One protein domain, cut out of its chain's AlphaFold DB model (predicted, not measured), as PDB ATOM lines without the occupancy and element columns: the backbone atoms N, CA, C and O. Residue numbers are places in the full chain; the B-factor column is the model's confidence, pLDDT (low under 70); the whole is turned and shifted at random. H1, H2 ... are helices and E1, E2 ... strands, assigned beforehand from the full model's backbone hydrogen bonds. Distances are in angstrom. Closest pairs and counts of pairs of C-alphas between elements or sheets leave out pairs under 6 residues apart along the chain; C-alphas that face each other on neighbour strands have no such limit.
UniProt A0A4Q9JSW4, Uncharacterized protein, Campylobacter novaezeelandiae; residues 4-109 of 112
ATOM      1  N   GLU A   4      56.979  25.339  93.664       82.88
ATOM      2  CA  GLU A   4      58.435  25.456  93.852       82.88
ATOM      3  C   GLU A   4      59.121  26.192  92.686       82.88
ATOM      4  O   GLU A   4      59.897  27.113  92.905       82.88
ATOM      5  N   ASP A   5      58.794  25.829  91.440       84.00
ATOM      6  CA  ASP A   5      59.368  26.475  90.253       84.00
ATOM      7  C   ASP A   5      58.950  27.949  90.160       84.00
ATOM      8  O   ASP A   5      59.746  28.791  89.762       84.00
ATOM      9  N   TYR A   6      57.714  28.266  90.551       84.88
ATOM     10  CA  TYR A   6      57.220  29.640  90.602       84.88
ATOM     11  C   TYR A   6      57.993  30.490  91.622       84.88
ATOM     12  O   TYR A   6      58.455  31.578  91.283       84.88
ATOM     13  N   TYR A   7      58.187  29.984  92.844       87.44
ATOM     14  CA  TYR A   7      58.930  30.709  93.879       87.44
ATOM     15  C   TYR A   7      60.412  30.873  93.536       87.44
ATOM     16  O   TYR A   7      60.962  31.945  93.761       87.44
ATOM     17  N   ASN A   8      61.026  29.868  92.907       88.44
ATOM     18  CA  ASN A   8      62.384  29.977  92.378       88.44
ATOM     19  C   ASN A   8      62.515  31.134  91.373       88.44
ATOM     20  O   ASN A   8      63.472  31.898  91.416       88.44
ATOM     21  N   PHE A   9      61.541  31.291  90.475       88.94
ATOM     22  CA  PHE A   9      61.531  32.391  89.511       88.94
ATOM     23  C   PHE A   9      61.370  33.764  90.161       88.94
ATOM     24  O   PHE A   9      62.037  34.711  89.745       88.94
ATOM     25  N   LEU A  10      60.494  33.863  91.162       90.31
ATOM     26  CA  LEU A  10      60.307  35.090  91.929       90.31
ATOM     27  C   LEU A  10      61.596  35.505  92.640       90.31
ATOM     28  O   LEU A  10      62.007  36.654  92.519       90.31
ATOM     29  N   GLU A  11      62.257  34.569  93.322       92.19
ATOM     30  CA  GLU A  11      63.493  34.850  94.057       92.19
ATOM     31  C   GLU A  11      64.614  35.332  93.123       92.19
ATOM     32  O   GLU A  11      65.257  36.348  93.392       92.19
ATOM     33  N   GLU A  12      64.812  34.667  91.980       93.81
ATOM     34  CA  GLU A  12      65.814  35.090  90.995       93.81
ATOM     35  C   GLU A  12      65.499  36.469  90.397       93.81
ATOM     36  O   GLU A  12      66.409  37.280  90.192       93.81
ATOM     37  N   ALA A  13      64.222  36.765  90.134       92.69
ATOM     38  CA  ALA A  13      63.812  38.076  89.643       92.69
ATOM     39  C   ALA A  13      64.040  39.169  90.691       92.69
ATOM     40  O   ALA A  13      64.599  40.213  90.359       92.69
ATOM     41  N   ASP A  14      63.689  38.926  91.955       92.69
ATOM     42  CA  ASP A  14      63.929  39.869  93.051       92.69
ATOM     43  C   ASP A  14      65.428  40.144  93.234       92.69
ATOM     44  O   ASP A  14      65.848  41.302  93.359       92.69
ATOM     45  N   CYS A  15      66.260  39.100  93.172       93.38
ATOM     46  CA  CYS A  15      67.717  39.225  93.191       93.38
ATOM     47  C   CYS A  15      68.239  40.083  92.029       93.38
ATOM     48  O   CYS A  15      69.053  40.988  92.248       93.38
ATOM     49  N   LEU A  16      67.764  39.834  90.806       93.31
ATOM     50  CA  LEU A  16      68.134  40.608  89.621       93.31
ATOM     51  C   LEU A  16      67.731  42.081  89.770       93.31
ATOM     52  O   LEU A  16      68.563  42.970  89.574       93.31
ATOM     53  N   MET A  17      66.479  42.338  90.154       91.12
ATOM     54  CA  MET A  17      65.939  43.689  90.305       91.12
ATOM     55  C   MET A  17      66.684  44.474  91.384       91.12
ATOM     56  O   MET A  17      67.031  45.640  91.173       91.12
ATOM     57  N   LYS A  18      67.002  43.836  92.517       92.62
ATOM     58  CA  LYS A  18      67.799  44.449  93.583       92.62
ATOM     59  C   LYS A  18      69.195  44.829  93.092       92.62
ATOM     60  O   LYS A  18      69.603  45.975  93.270       92.62
ATOM     61  N   LYS A  19      69.891  43.910  92.415       93.19
ATOM     62  CA  LYS A  19      71.229  44.156  91.860       93.19
ATOM     63  C   LYS A  19      71.228  45.314  90.860       93.19
ATOM     64  O   LYS A  19      72.082  46.191  90.929       93.19
ATOM     65  N   TYR A  20      70.258  45.349  89.948       91.00
ATOM     66  CA  TYR A  20      70.168  46.407  88.939       91.00
ATOM     67  C   TYR A  20      69.876  47.769  89.564       91.00
ATOM     68  O   TYR A  20      70.467  48.770  89.159       91.00
ATOM     69  N   LYS A  21      69.039  47.805  90.607       89.50
ATOM     70  CA  LYS A  21      68.789  49.018  91.387       89.50
ATOM     71  C   LYS A  21      70.051  49.519  92.100       89.50
ATOM     72  O   LYS A  21      70.333  50.714  92.044       89.50
ATOM     73  N   GLU A  22      70.808  48.632  92.744       94.25
ATOM     74  CA  GLU A  22      72.065  48.970  93.435       94.25
ATOM     75  C   GLU A  22      73.140  49.475  92.459       94.25
ATOM     76  O   GLU A  22      73.801  50.481  92.720       94.25
ATOM     77  N   GLU A  23      73.265  48.829  91.298       94.12
ATOM     78  CA  GLU A  23      74.231  49.181  90.249       94.12
ATOM     79  C   GLU A  23      73.763  50.332  89.336       94.12
ATOM     80  O   GLU A  23      74.492  50.714  88.419       94.12
ATOM     81  N   LYS A  24      72.564  50.893  89.565       87.81
ATOM     82  CA  LYS A  24      71.917  51.908  88.707       87.81
ATOM     83  C   LYS A  24      71.857  51.496  87.227       87.81
ATOM     84  O   LYS A  24      72.030  52.322  86.333       87.81
ATOM     85  N   LYS A  25      71.624  50.209  86.972       88.44
ATOM     86  CA  LYS A  25      71.440  49.645  85.633       88.44
ATOM     87  C   LYS A  25      69.967  49.609  85.268       88.44
ATOM     88  O   LYS A  25      69.102  49.394  86.112       88.44
ATOM     89  N   GLU A  26      69.692  49.764  83.983       86.38
ATOM     90  CA  GLU A  26      68.345  49.630  83.452       86.38
ATOM     91  C   GLU A  26      68.046  48.177  83.078       86.38
ATOM     92  O   GLU A  26      68.865  47.511  82.440       86.38
ATOM     93  N   LEU A  27      66.853  47.689  83.431       87.88
ATOM     94  CA  LEU A  27      66.363  46.418  82.912       87.88
ATOM     95  C   LEU A  27      65.975  46.603  81.438       87.88
ATOM     96  O   LEU A  27      65.103  47.412  81.109       87.88
ATOM     97  N   THR A  28      66.637  45.866  80.550       89.38
ATOM     98  CA  THR A  28      66.326  45.826  79.115       89.38
ATOM     99  C   THR A  28      65.628  44.517  78.760       89.38
ATOM    100  O   THR A  28      65.670  43.547  79.518       89.38
ATOM    101  N   GLU A  29      65.016  44.457  77.575       87.12
ATOM    102  CA  GLU A  29      64.431  43.207  77.073       87.12
ATOM    103  C   GLU A  29      65.483  42.096  76.949       87.12
ATOM    104  O   GLU A  29      65.202  40.948  77.274       87.12
ATOM    105  N   GLU A  30      66.709  42.427  76.541       89.19
ATOM    106  CA  GLU A  30      67.800  41.454  76.448       89.19
ATOM    107  C   GLU A  30      68.151  40.864  77.817       89.19
ATOM    108  O   GLU A  30      68.278  39.647  77.954       89.19
ATOM    109  N   VAL A  31      68.250  41.709  78.848       90.75
ATOM    110  CA  VAL A  31      68.498  41.254  80.222       90.75
ATOM    111  C   VAL A  31      67.364  40.357  80.702       90.75
ATOM    112  O   VAL A  31      67.626  39.301  81.271       90.75
ATOM    113  N   PHE A  32      66.115  40.738  80.435       91.06
ATOM    114  CA  PHE A  32      64.952  39.927  80.777       91.06
ATOM    115  C   PHE A  32      64.973  38.556  80.081       91.06
ATOM    116  O   PHE A  32      64.763  37.527  80.723       91.06
ATOM    117  N   LEU A  33      65.286  38.511  78.784       89.81
ATOM    118  CA  LEU A  33      65.400  37.255  78.040       89.81
ATOM    119  C   LEU A  33      66.548  36.383  78.561       89.81
ATOM    120  O   LEU A  33      66.386  35.166  78.665       89.81
ATOM    121  N   ASN A  34      67.688  36.984  78.908       91.12
ATOM    122  CA  ASN A  34      68.814  36.266  79.501       91.12
ATOM    123  C   ASN A  34      68.447  35.702  80.878       91.12
ATOM    124  O   ASN A  34      68.670  34.516  81.113       91.12
ATOM    125  N   PHE A  35      67.781  36.491  81.723       92.62
ATOM    126  CA  PHE A  35      67.223  36.040  82.997       92.62
ATOM    127  C   PHE A  35      66.324  34.810  82.823       92.62
ATOM    128  O   PHE A  35      66.526  33.797  83.497       92.62
ATOM    129  N   LEU A  36      65.372  34.850  81.883       90.75
ATOM    130  CA  LEU A  36      64.496  33.708  81.618       90.75
ATOM    131  C   LEU A  36      65.302  32.472  81.198       90.75
ATOM    132  O   LEU A  36      65.098  31.391  81.749       90.75
ATOM    133  N   LYS A  37      66.244  32.624  80.257       89.50
ATOM    134  CA  LYS A  37      67.082  31.517  79.763       89.50
ATOM    135  C   LYS A  37      67.918  30.889  80.877       89.50
ATOM    136  O   LYS A  37      67.949  29.662  81.005       89.50
ATOM    137  N   GLU A  38      68.588  31.710  81.679       91.44
ATOM    138  CA  GLU A  38      69.422  31.245  82.788       91.44
ATOM    139  C   GLU A  38      68.587  30.532  83.849       91.44
ATOM    140  O   GLU A  38      68.954  29.435  84.271       91.44
ATOM    141  N   THR A  39      67.425  31.081  84.204       89.94
ATOM    142  CA  THR A  39      66.534  30.504  85.220       89.94
ATOM    143  C   THR A  39      65.944  29.169  84.750       89.94
ATOM    144  O   THR A  39      66.000  28.166  85.467       89.94
ATOM    145  N   ILE A  40      65.472  29.090  83.500       86.56
ATOM    146  CA  ILE A  40      64.985  27.841  82.884       86.56
ATOM    147  C   ILE A  40      66.065  26.757  82.906       86.56
ATOM    148  O   ILE A  40      65.778  25.598  83.235       86.56
ATOM    149  N   LYS A  41      67.307  27.125  82.571       87.62
ATOM    150  CA  LYS A  41      68.456  26.216  82.575       87.62
ATOM    151  C   LYS A  41      68.820  25.778  83.994       87.62
ATOM    152  O   LYS A  41      68.969  24.579  84.226       87.62
ATOM    153  N   LYS A  42      68.910  26.719  84.941       89.38
ATOM    154  CA  LYS A  42      69.256  26.481  86.352       89.38
ATOM    155  C   LYS A  42      68.303  25.481  87.006       89.38
ATOM    156  O   LYS A  42      68.756  24.521  87.626       89.38
ATOM    157  N   TYR A  43      66.997  25.644  86.792       85.88
ATOM    158  CA  TYR A  43      65.968  24.779  87.385       85.88
ATOM    159  C   TYR A  43      65.530  23.611  86.485       85.88
ATOM    160  O   TYR A  43      64.612  22.862  86.832       85.88
ATOM    161  N   ASN A  44      66.210  23.392  85.351       80.19
ATOM    162  CA  ASN A  44      65.936  22.306  84.401       80.19
ATOM    163  C   ASN A  44      64.459  22.215  83.972       80.19
ATOM    164  O   ASN A  44      63.909  21.118  83.809       80.19
ATOM    165  N   LEU A  45      63.798  23.356  83.766       77.81
ATOM    166  CA  LEU A  45      62.355  23.381  83.510       77.81
ATOM    167  C   LEU A  45      61.947  22.669  82.219       77.81
ATOM    168  O   LEU A  45      60.867  22.081  82.152       77.81
ATOM    169  N   ASN A  46      62.848  22.612  81.241       68.75
ATOM    170  CA  ASN A  46      62.633  21.881  79.991       68.75
ATOM    171  C   ASN A  46      62.414  20.377  80.230       68.75
ATOM    172  O   ASN A  46      61.622  19.737  79.541       68.75
ATOM    173  N   LYS A  47      63.036  19.805  81.272       68.38
ATOM    174  CA  LYS A  47      62.796  18.411  81.685       68.38
ATOM    175  C   LYS A  47      61.490  18.249  82.467       68.38
ATOM    176  O   LYS A  47      60.922  17.157  82.487       68.38
ATOM    177  N   ARG A  48      60.992  19.327  83.085       66.06
ATOM    178  CA  ARG A  48      59.772  19.340  83.910       66.06
ATOM    179  C   ARG A  48      58.472  19.440  83.094       66.06
ATOM    180  O   ARG A  48      57.400  19.437  83.693       66.06
ATOM    181  N   LYS A  49      58.547  19.385  81.752       73.81
ATOM    182  CA  LYS A  49      57.392  19.261  80.836       73.81
ATOM    183  C   LYS A  49      56.434  20.465  80.896       73.81
ATOM    184  O   LYS A  49      55.219  20.271  80.947       73.81
ATOM    185  N   TYR A  50      56.969  21.682  80.885       85.50
ATOM    186  CA  TYR A  50      56.169  22.875  80.613       85.50
ATOM    187  C   TYR A  50      56.209  23.194  79.118       85.50
ATOM    188  O   TYR A  50      57.275  23.115  78.512       85.50
ATOM    189  N   ASP A  51      55.068  23.545  78.539       88.38
ATOM    190  CA  ASP A  51      55.033  24.228  77.250       88.38
ATOM    191  C   ASP A  51      55.211  25.732  77.504       88.38
ATOM    192  O   ASP A  51      54.620  26.278  78.442       88.38
ATOM    193  N   CYS A  52      56.048  26.384  76.697       89.56
ATOM    194  CA  CYS A  52      56.287  27.821  76.768       89.56
ATOM    195  C   CYS A  52      55.650  28.511  75.562       89.56
ATOM    196  O   CYS A  52      55.751  28.028  74.432       89.56
ATOM    197  N   PHE A  53      55.003  29.643  75.807       91.31
ATOM    198  CA  PHE A  53      54.413  30.467  74.769       91.31
ATOM    199  C   PHE A  53      54.778  31.933  74.972       91.31
ATOM    200  O   PHE A  53      54.968  32.381  76.104       91.31
ATOM    201  N   LYS A  54      54.853  32.689  73.879       91.69
ATOM    202  CA  LYS A  54      55.193  34.110  73.881       91.69
ATOM    203  C   LYS A  54      54.069  34.928  73.259       91.69
ATOM    204  O   LYS A  54      53.556  34.588  72.199       91.69
ATOM    205  N   PHE A  55      53.764  36.058  73.884       91.62
ATOM    206  CA  PHE A  55      52.996  37.135  73.270       91.62
ATOM    207  C   PHE A  55      53.591  38.474  73.692       91.62
ATOM    208  O   PHE A  55      53.590  38.821  74.874       91.62
ATOM    209  N   LYS A  56      54.130  39.239  72.736       89.44
ATOM    210  CA  LYS A  56      54.863  40.490  73.017       89.44
ATOM    211  C   LYS A  56      55.982  40.252  74.052       89.44
ATOM    212  O   LYS A  56      56.869  39.443  73.792       89.44
ATOM    213  N   ASN A  57      55.944  40.926  75.206       87.69
ATOM    214  CA  ASN A  57      56.923  40.770  76.292       87.69
ATOM    215  C   ASN A  57      56.469  39.779  77.383       87.69
ATOM    216  O   ASN A  57      57.068  39.752  78.457       87.69
ATOM    217  N   ASN A  58      55.412  39.004  77.134       90.88
ATOM    218  CA  ASN A  58      54.863  38.051  78.089       90.88
ATOM    219  C   ASN A  58      55.292  36.634  77.720       90.88
ATOM    220  O   ASN A  58      55.195  36.226  76.558       90.88
ATOM    221  N   PHE A  59      55.698  35.874  78.732       92.00
ATOM    222  CA  PHE A  59      56.069  34.471  78.627       92.00
ATOM    223  C   PHE A  59      55.150  33.623  79.486       92.00
ATOM    224  O   PHE A  59      55.148  33.732  80.709       92.00
ATOM    225  N   LEU A  60      54.373  32.773  78.828       92.19
ATOM    226  CA  LEU A  60      53.424  31.871  79.450       92.19
ATOM    227  C   LEU A  60      54.036  30.472  79.576       92.19
ATOM    228  O   LEU A  60      54.383  29.848  78.578       92.19
ATOM    229  N   PHE A  61      54.100  29.955  80.798       90.56
ATOM    230  CA  PHE A  61      54.521  28.595  81.119       90.56
ATOM    231  C   PHE A  61      53.323  27.767  81.565       90.56
ATOM    232  O   PHE A  61      52.700  28.047  82.595       90.56
ATOM    233  N   VAL A  62      53.043  26.707  80.814       89.62
ATOM    234  CA  VAL A  62      51.860  25.864  80.993       89.62
ATOM    235  C   VAL A  62      52.278  24.434  81.293       89.62
ATOM    236  O   VAL A  62      53.138  23.876  80.619       89.62
ATOM    237  N   THR A  63      51.684  23.799  82.302       87.19
ATOM    238  CA  THR A  63      51.862  22.350  82.500       87.19
ATOM    239  C   THR A  63      51.220  21.556  81.359       87.19
ATOM    240  O   THR A  63      50.186  21.953  80.841       87.19
ATOM    241  N   LYS A  64      51.732  20.367  81.009       83.69
ATOM    242  CA  LYS A  64      51.106  19.509  79.969       83.69
ATOM    243  C   LYS A  64      49.615  19.208  80.174       83.69
ATOM    244  O   LYS A  64      48.895  18.975  79.211       83.69
ATOM    245  N   ASN A  65      49.157  19.160  81.424       84.69
ATOM    246  CA  ASN A  65      47.744  18.964  81.763       84.69
ATOM    247  C   ASN A  65      46.937  20.271  81.803       84.69
ATOM    248  O   ASN A  65      45.757  20.214  82.125       84.69
ATOM    249  N   LYS A  66      47.559  21.417  81.501       85.75
ATOM    250  CA  LYS A  66      46.918  22.730  81.389       85.75
ATOM    251  C   LYS A  66      46.204  23.207  82.657       85.75
ATOM    252  O   LYS A  66      45.294  24.012  82.590       85.75
ATOM    253  N   GLN A  67      46.603  22.718  83.829       86.56
ATOM    254  CA  GLN A  67      46.007  23.145  85.104       86.56
ATOM    255  C   GLN A  67      46.762  24.294  85.765       86.56
ATOM    256  O   GLN A  67      46.191  24.997  86.589       86.56
ATOM    257  N   TYR A  68      48.032  24.499  85.411       86.75
ATOM    258  CA  TYR A  68      48.849  25.545  86.008       86.75
ATOM    259  C   TYR A  68      49.466  26.426  84.939       86.75
ATOM    260  O   TYR A  68      50.261  25.956  84.119       86.75
ATOM    261  N   TYR A  69      49.173  27.715  85.050       88.81
ATOM    262  CA  TYR A  69      49.664  28.771  84.182       88.81
ATOM    263  C   TYR A  69      50.516  29.724  84.997       88.81
ATOM    264  O   TYR A  69      50.154  30.087  86.115       88.81
ATOM    265  N   THR A  70      51.649  30.121  84.442       91.12
ATOM    266  CA  THR A  70      52.468  31.198  84.992       91.12
ATOM    267  C   THR A  70      52.835  32.119  83.851       91.12
ATOM    268  O   THR A  70      53.404  31.656  82.869       91.12
ATOM    269  N   ILE A  71      52.495  33.394  83.968       91.25
ATOM    270  CA  ILE A  71      52.877  34.432  83.021       91.25
ATOM    271  C   ILE A  71      53.963  35.263  83.684       91.25
ATOM    272  O   ILE A  71      53.818  35.689  84.830       91.25
ATOM    273  N   ILE A  72      55.046  35.472  82.950       91.94
ATOM    274  CA  ILE A  72      56.146  36.339  83.340       91.94
ATOM    275  C   ILE A  72      56.236  37.441  82.297       91.94
ATOM    276  O   ILE A  72      56.432  37.156  81.114       91.94
ATOM    277  N   SER A  73      56.086  38.682  82.730       90.56
ATOM    278  CA  SER A  73      55.964  39.837  81.847       90.56
ATOM    279  C   SER A  73      57.054  40.853  82.136       90.56
ATOM    280  O   SER A  73      57.417  41.071  83.287       90.56
ATOM    281  N   PHE A  74      57.541  41.511  81.089       88.19
ATOM    282  CA  PHE A  74      58.426  42.666  81.215       88.19
ATOM    283  C   PHE A  74      57.685  43.958  80.846       88.19
ATOM    284  O   PHE A  74      57.304  44.165  79.686       88.19
ATOM    285  N   GLU A  75      57.494  44.835  81.836       84.06
ATOM    286  CA  GLU A  75      56.852  46.142  81.657       84.06
ATOM    287  C   GLU A  75      57.868  47.205  81.222       84.06
ATOM    288  O   GLU A  75      58.710  47.627  82.009       84.06
ATOM    289  N   LYS A  76      57.773  47.690  79.978       71.81
ATOM    290  CA  LYS A  76      58.742  48.644  79.400       71.81
ATOM    291  C   LYS A  76      58.542  50.106  79.825       71.81
ATOM    292  O   LYS A  76      59.513  50.856  79.830       71.81
ATOM    293  N   ASP A  77      57.321  50.507  80.190       69.62
ATOM    294  CA  ASP A  77      56.932  51.929  80.160       69.62
ATOM    295  C   ASP A  77      56.922  52.659  81.515       69.62
ATOM    296  O   ASP A  77      56.979  53.888  81.524       69.62
ATOM    297  N   LYS A  78      56.833  51.960  82.658       60.41
ATOM    298  CA  LYS A  78      56.700  52.618  83.978       60.41
ATOM    299  C   LYS A  78      57.812  52.275  84.962       60.41
ATOM    300  O   LYS A  78      58.530  53.179  85.371       60.41
ATOM    301  N   ASP A  79      57.996  50.993  85.274       64.75
ATOM    302  CA  ASP A  79      58.937  50.574  86.327       64.75
ATOM    303  C   ASP A  79      60.096  49.705  85.826       64.75
ATOM    304  O   ASP A  79      60.985  49.375  86.609       64.75
ATOM    305  N   ARG A  80      60.103  49.327  84.534       72.62
ATOM    306  CA  ARG A  80      61.062  48.359  83.967       72.62
ATOM    307  C   ARG A  80      61.239  47.160  84.896       72.62
ATOM    308  O   ARG A  80      62.352  46.828  85.299       72.62
ATOM    309  N   LYS A  81      60.111  46.557  85.268       84.50
ATOM    310  CA  LYS A  81      60.022  45.455  86.228       84.50
ATOM    311  C   LYS A  81      59.629  44.154  85.544       84.50
ATOM    312  O   LYS A  81      59.115  44.148  84.422       84.50
ATOM    313  N   ILE A  82      59.890  43.065  86.255       88.69
ATOM    314  CA  ILE A  82      59.424  41.730  85.906       88.69
ATOM    315  C   ILE A  82      58.190  41.447  86.758       88.69
ATOM    316  O   ILE A  82      58.283  41.427  87.983       88.69
ATOM    317  N   ASP A  83      57.050  41.240  86.111       89.00
ATOM    318  CA  ASP A  83      55.796  40.896  86.772       89.00
ATOM    319  C   ASP A  83      55.482  39.415  86.614       89.00
ATOM    320  O   ASP A  83      55.726  38.808  85.569       89.00
ATOM    321  N   PHE A  84      54.885  38.855  87.659       90.00
ATOM    322  CA  PHE A  84      54.487  37.460  87.727       90.00
ATOM    323  C   PHE A  84      52.991  37.368  87.987       90.00
ATOM    324  O   PHE A  84      52.481  37.931  88.955       90.00
ATOM    325  N   SER A  85      52.284  36.612  87.154       87.12
ATOM    326  CA  SER A  85      50.911  36.199  87.430       87.12
ATOM    327  C   SER A  85      50.770  34.692  87.263       87.12
ATOM    328  O   SER A  85      51.464  34.056  86.469       87.12
ATOM    329  N   GLY A  86      49.908  34.084  88.072       83.38
ATOM    330  CA  GLY A  86      49.744  32.639  88.101       83.38
ATOM    331  C   GLY A  86      48.298  32.243  88.331       83.38
ATOM    332  O   GLY A  86      47.600  32.863  89.128       83.38
ATOM    333  N   TYR A  87      47.873  31.185  87.646       81.19
ATOM    334  CA  TYR A  87      46.533  30.623  87.769       81.19
ATOM    335  C   TYR A  87      46.636  29.115  87.987       81.19
ATOM    336  O   TYR A  87      47.389  28.422  87.295       81.19
ATOM    337  N   SER A  88      45.873  28.619  88.957       85.62
ATOM    338  CA  SER A  88      45.688  27.198  89.236       85.62
ATOM    339  C   SER A  88      44.224  26.864  88.995       85.62
ATOM    340  O   SER A  88      43.357  27.424  89.660       85.62
ATOM    341  N   LEU A  89      43.956  25.961  88.060       87.00
ATOM    342  CA  LEU A  89      42.607  25.526  87.711       87.00
ATOM    343  C   LEU A  89      42.352  24.114  88.234       87.00
ATOM    344  O   LEU A  89      43.226  23.245  88.179       87.00
ATOM    345  N   GLU A  90      41.141  23.885  88.745       87.56
ATOM    346  CA  GLU A  90      40.782  22.639  89.432       87.56
ATOM    347  C   GLU A  90      40.790  21.441  88.483       87.56
ATOM    348  O   GLU A  90      41.195  20.342  88.861       87.56
ATOM    349  N   THR A  91      40.397  21.645  87.222       88.94
ATOM    350  CA  THR A  91      40.243  20.565  86.238       88.94
ATOM    351  C   THR A  91      41.008  20.831  84.944       88.94
ATOM    352  O   THR A  91      41.258  21.971  84.551       88.94
ATOM    353  N   LYS A  92      41.356  19.748  84.239       87.69
ATOM    354  CA  LYS A  92      41.976  19.811  82.907       87.69
ATOM    355  C   LYS A  92      41.069  20.492  81.873       87.69
ATOM    356  O   LYS A  92      41.580  21.165  80.987       87.69
ATOM    357  N   GLU A  93      39.753  20.313  81.971       91.38
ATOM    358  CA  GLU A  93      38.776  20.900  81.042       91.38
ATOM    359  C   GLU A  93      38.686  22.419  81.200       91.38
ATOM    360  O   GLU A  93      38.817  23.137  80.210       91.38
ATOM    361  N   GLN A  94      38.573  22.915  82.440       91.12
ATOM    362  CA  GLN A  94      38.692  24.352  82.734       91.12
ATOM    363  C   GLN A  94      40.032  24.895  82.235       91.12
ATOM    364  O   GLN A  94      40.081  25.944  81.597       91.12
ATOM    365  N   GLY A  95      41.098  24.130  82.485       89.62
ATOM    366  CA  GLY A  95      42.432  24.357  81.955       89.62
ATOM    367  C   GLY A  95      42.447  24.631  80.463       89.62
ATOM    368  O   GLY A  95      42.851  25.705  80.028       89.62
ATOM    369  N   GLN A  96      41.996  23.656  79.680       90.06
ATOM    370  CA  GLN A  96      41.961  23.738  78.226       90.06
ATOM    371  C   GLN A  96      41.136  24.934  77.740       90.06
ATOM    372  O   GLN A  96      41.613  25.664  76.875       90.06
ATOM    373  N   LYS A  97      39.947  25.151  78.314       91.56
ATOM    374  CA  LYS A  97      39.053  26.243  77.918       91.56
ATOM    375  C   LYS A  97      39.695  27.616  78.131       91.56
ATOM    376  O   LYS A  97      39.744  28.408  77.199       91.56
ATOM    377  N   CYS A  98      40.262  27.858  79.315       88.81
ATOM    378  CA  CYS A  98      41.003  29.089  79.613       88.81
ATOM    379  C   CYS A  98      42.150  29.306  78.614       88.81
ATOM    380  O   CYS A  98      42.321  30.402  78.093       88.81
ATOM    381  N   PHE A  99      42.888  28.249  78.258       88.50
ATOM    382  CA  PHE A  99      43.961  28.374  77.271       88.50
ATOM    383  C   PHE A  99      43.475  28.788  75.878       88.50
ATOM    384  O   PHE A  99      44.102  29.627  75.236       88.50
ATOM    385  N   GLU A 100      42.374  28.207  75.410       89.81
ATOM    386  CA  GLU A 100      41.806  28.503  74.091       89.81
ATOM    387  C   GLU A 100      41.151  29.889  74.017       89.81
ATOM    388  O   GLU A 100      41.175  30.515  72.959       89.81
ATOM    389  N   GLU A 101      40.586  30.374  75.122       91.44
ATOM    390  CA  GLU A 101      39.909  31.672  75.184       91.44
ATOM    391  C   GLU A 101      40.901  32.821  75.435       91.44
ATOM    392  O   GLU A 101      40.920  33.797  74.676       91.44
ATOM    393  N   ASP A 102      41.767  32.677  76.442       89.69
ATOM    394  CA  ASP A 102      42.592  33.770  76.972       89.69
ATOM    395  C   ASP A 102      43.990  33.837  76.342       89.69
ATOM    396  O   ASP A 102      44.604  34.906  76.288       89.69
ATOM    397  N   PHE A 103      44.512  32.710  75.843       90.44
ATOM    398  CA  PHE A 103      45.888  32.610  75.335       90.44
ATOM    399  C   PHE A 103      45.970  32.284  73.838       90.44
ATOM    400  O   PHE A 103      47.033  31.916  73.347       90.44
ATOM    401  N   LYS A 104      44.886  32.486  73.079       90.12
ATOM    402  CA  LYS A 104      44.828  32.217  71.626       90.12
ATOM    403  C   LYS A 104      45.875  32.954  70.783       90.12
ATOM    404  O   LYS A 104      46.235  32.481  69.713       90.12
ATOM    405  N   GLU A 105      46.329  34.120  71.243       93.38
ATOM    406  CA  GLU A 105      47.327  34.943  70.545       93.38
ATOM    407  C   GLU A 105      48.769  34.582  70.933       93.38
ATOM    408  O   GLU A 105      49.715  35.127  70.368       93.38
ATOM    409  N   TYR A 106      48.956  33.691  71.912       92.69
ATOM    410  CA  TYR A 106      50.280  33.262  72.341       92.69
ATOM    411  C   TYR A 106      50.828  32.197  71.392       92.69
ATOM    412  O   TYR A 106      50.222  31.150  71.168       92.69
ATOM    413  N   GLU A 107      52.034  32.432  70.886       92.81
ATOM    414  CA  GLU A 107      52.716  31.506  69.990       92.81
ATOM    415  C   GLU A 107      53.627  30.583  70.787       92.81
ATOM    416  O   GLU A 107      54.352  31.025  71.681       92.81
ATOM    417  N   LYS A 108      53.607  29.285  70.471       90.50
ATOM    418  CA  LYS A 108      54.499  28.330  71.126       90.50
ATOM    419  C   LYS A 108      55.943  28.659  70.763       90.50
ATOM    420  O   LYS A 108      56.267  28.814  69.589       90.50
ATOM    421  N   VAL A 109      56.806  28.720  71.771       87.81
ATOM    422  CA  VAL A 109      58.238  28.956  71.594       87.81
ATOM    423  C   VAL A 109      59.032  27.837  72.242       87.81
ATOM    424  O   VAL A 109      58.754  27.424  73.371       87.81
TER     425      VAL A 109
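Overview. This is residues 4 to 109 of the 112 residues of an uncharacterized protein of Campylobacter novaezeelandiae (UniProt A0A4Q9JSW4). A twisted sheet of four strands has the long helix H1 over one face, with helix H2 folding back from H1 as a helical hairpin and also on the sheet, while the shorter helix H4 is over the face opposite to that of H1, toward the other end of the long axis from the tip of H1. Residues 18 to 24, of which 18 to 22 belong to H1, stick out freely. The printed part has 106 residues, in the order H1 H2 H3 E1 E2 E3 E4 H4; the sheet runs E1 E2 E3 E4, antiparallel throughout, and the class is mixed. It is compact, with a radius of gyration of the C-alphas of 14.3 A, yet elongated, spanning 46 by 28 by 22 A.

Along the chain. H1, residues 4 to 22, begins at C-alpha 4 (58.435, 25.456, 93.852) and is 27.2 A long. H2, residues 29 to 42, measures 19.7 A, and H3 is residues 45 to 48. E1 is residues 50 to 55, E2 58 to 63, E3 68 to 74 at 20.2 A and E4 82 to 88 at 20.3 A. H4, residues 92 to 102, measures 15.2 A and ends at C-alpha 102 (42.592, 33.770, 76.972).

Arrangement. The strands form a meander, each the antiparallel neighbour of the one before: N 53 and O 60 are 2.8 A apart, N 59 and O 72 2.8 A, N 71 and O 85 2.8 A. H1 is over E3 and E4 at a height over the sheet of 9.5 A; its closest C-alphas to E4 are Ala 13 and Ile 82, 6.8 A. H1 and H2, a helical hairpin, only just touch, with 3 pairs of C-alphas within 8 A, the closest Phe 9 and Thr 39, 6.9 A. H4 is over E3, with the closest C-alphas Tyr 68 and Gly 95, 7.7 A. H3 is only just not on the sheet, with 4 pairs of C-alphas within 10 A. In H1, H2 and H4 every O i to N i+4 pair is within hydrogen-bond range; H3 is too short for one.

Size, cuts and confidence. The C-alphas farthest apart are Glu 23 and Glu 93, 46.3 A. The printed part has no cut and no long link. Residues 46 to 48 and 77 to 79 have pLDDT under 70.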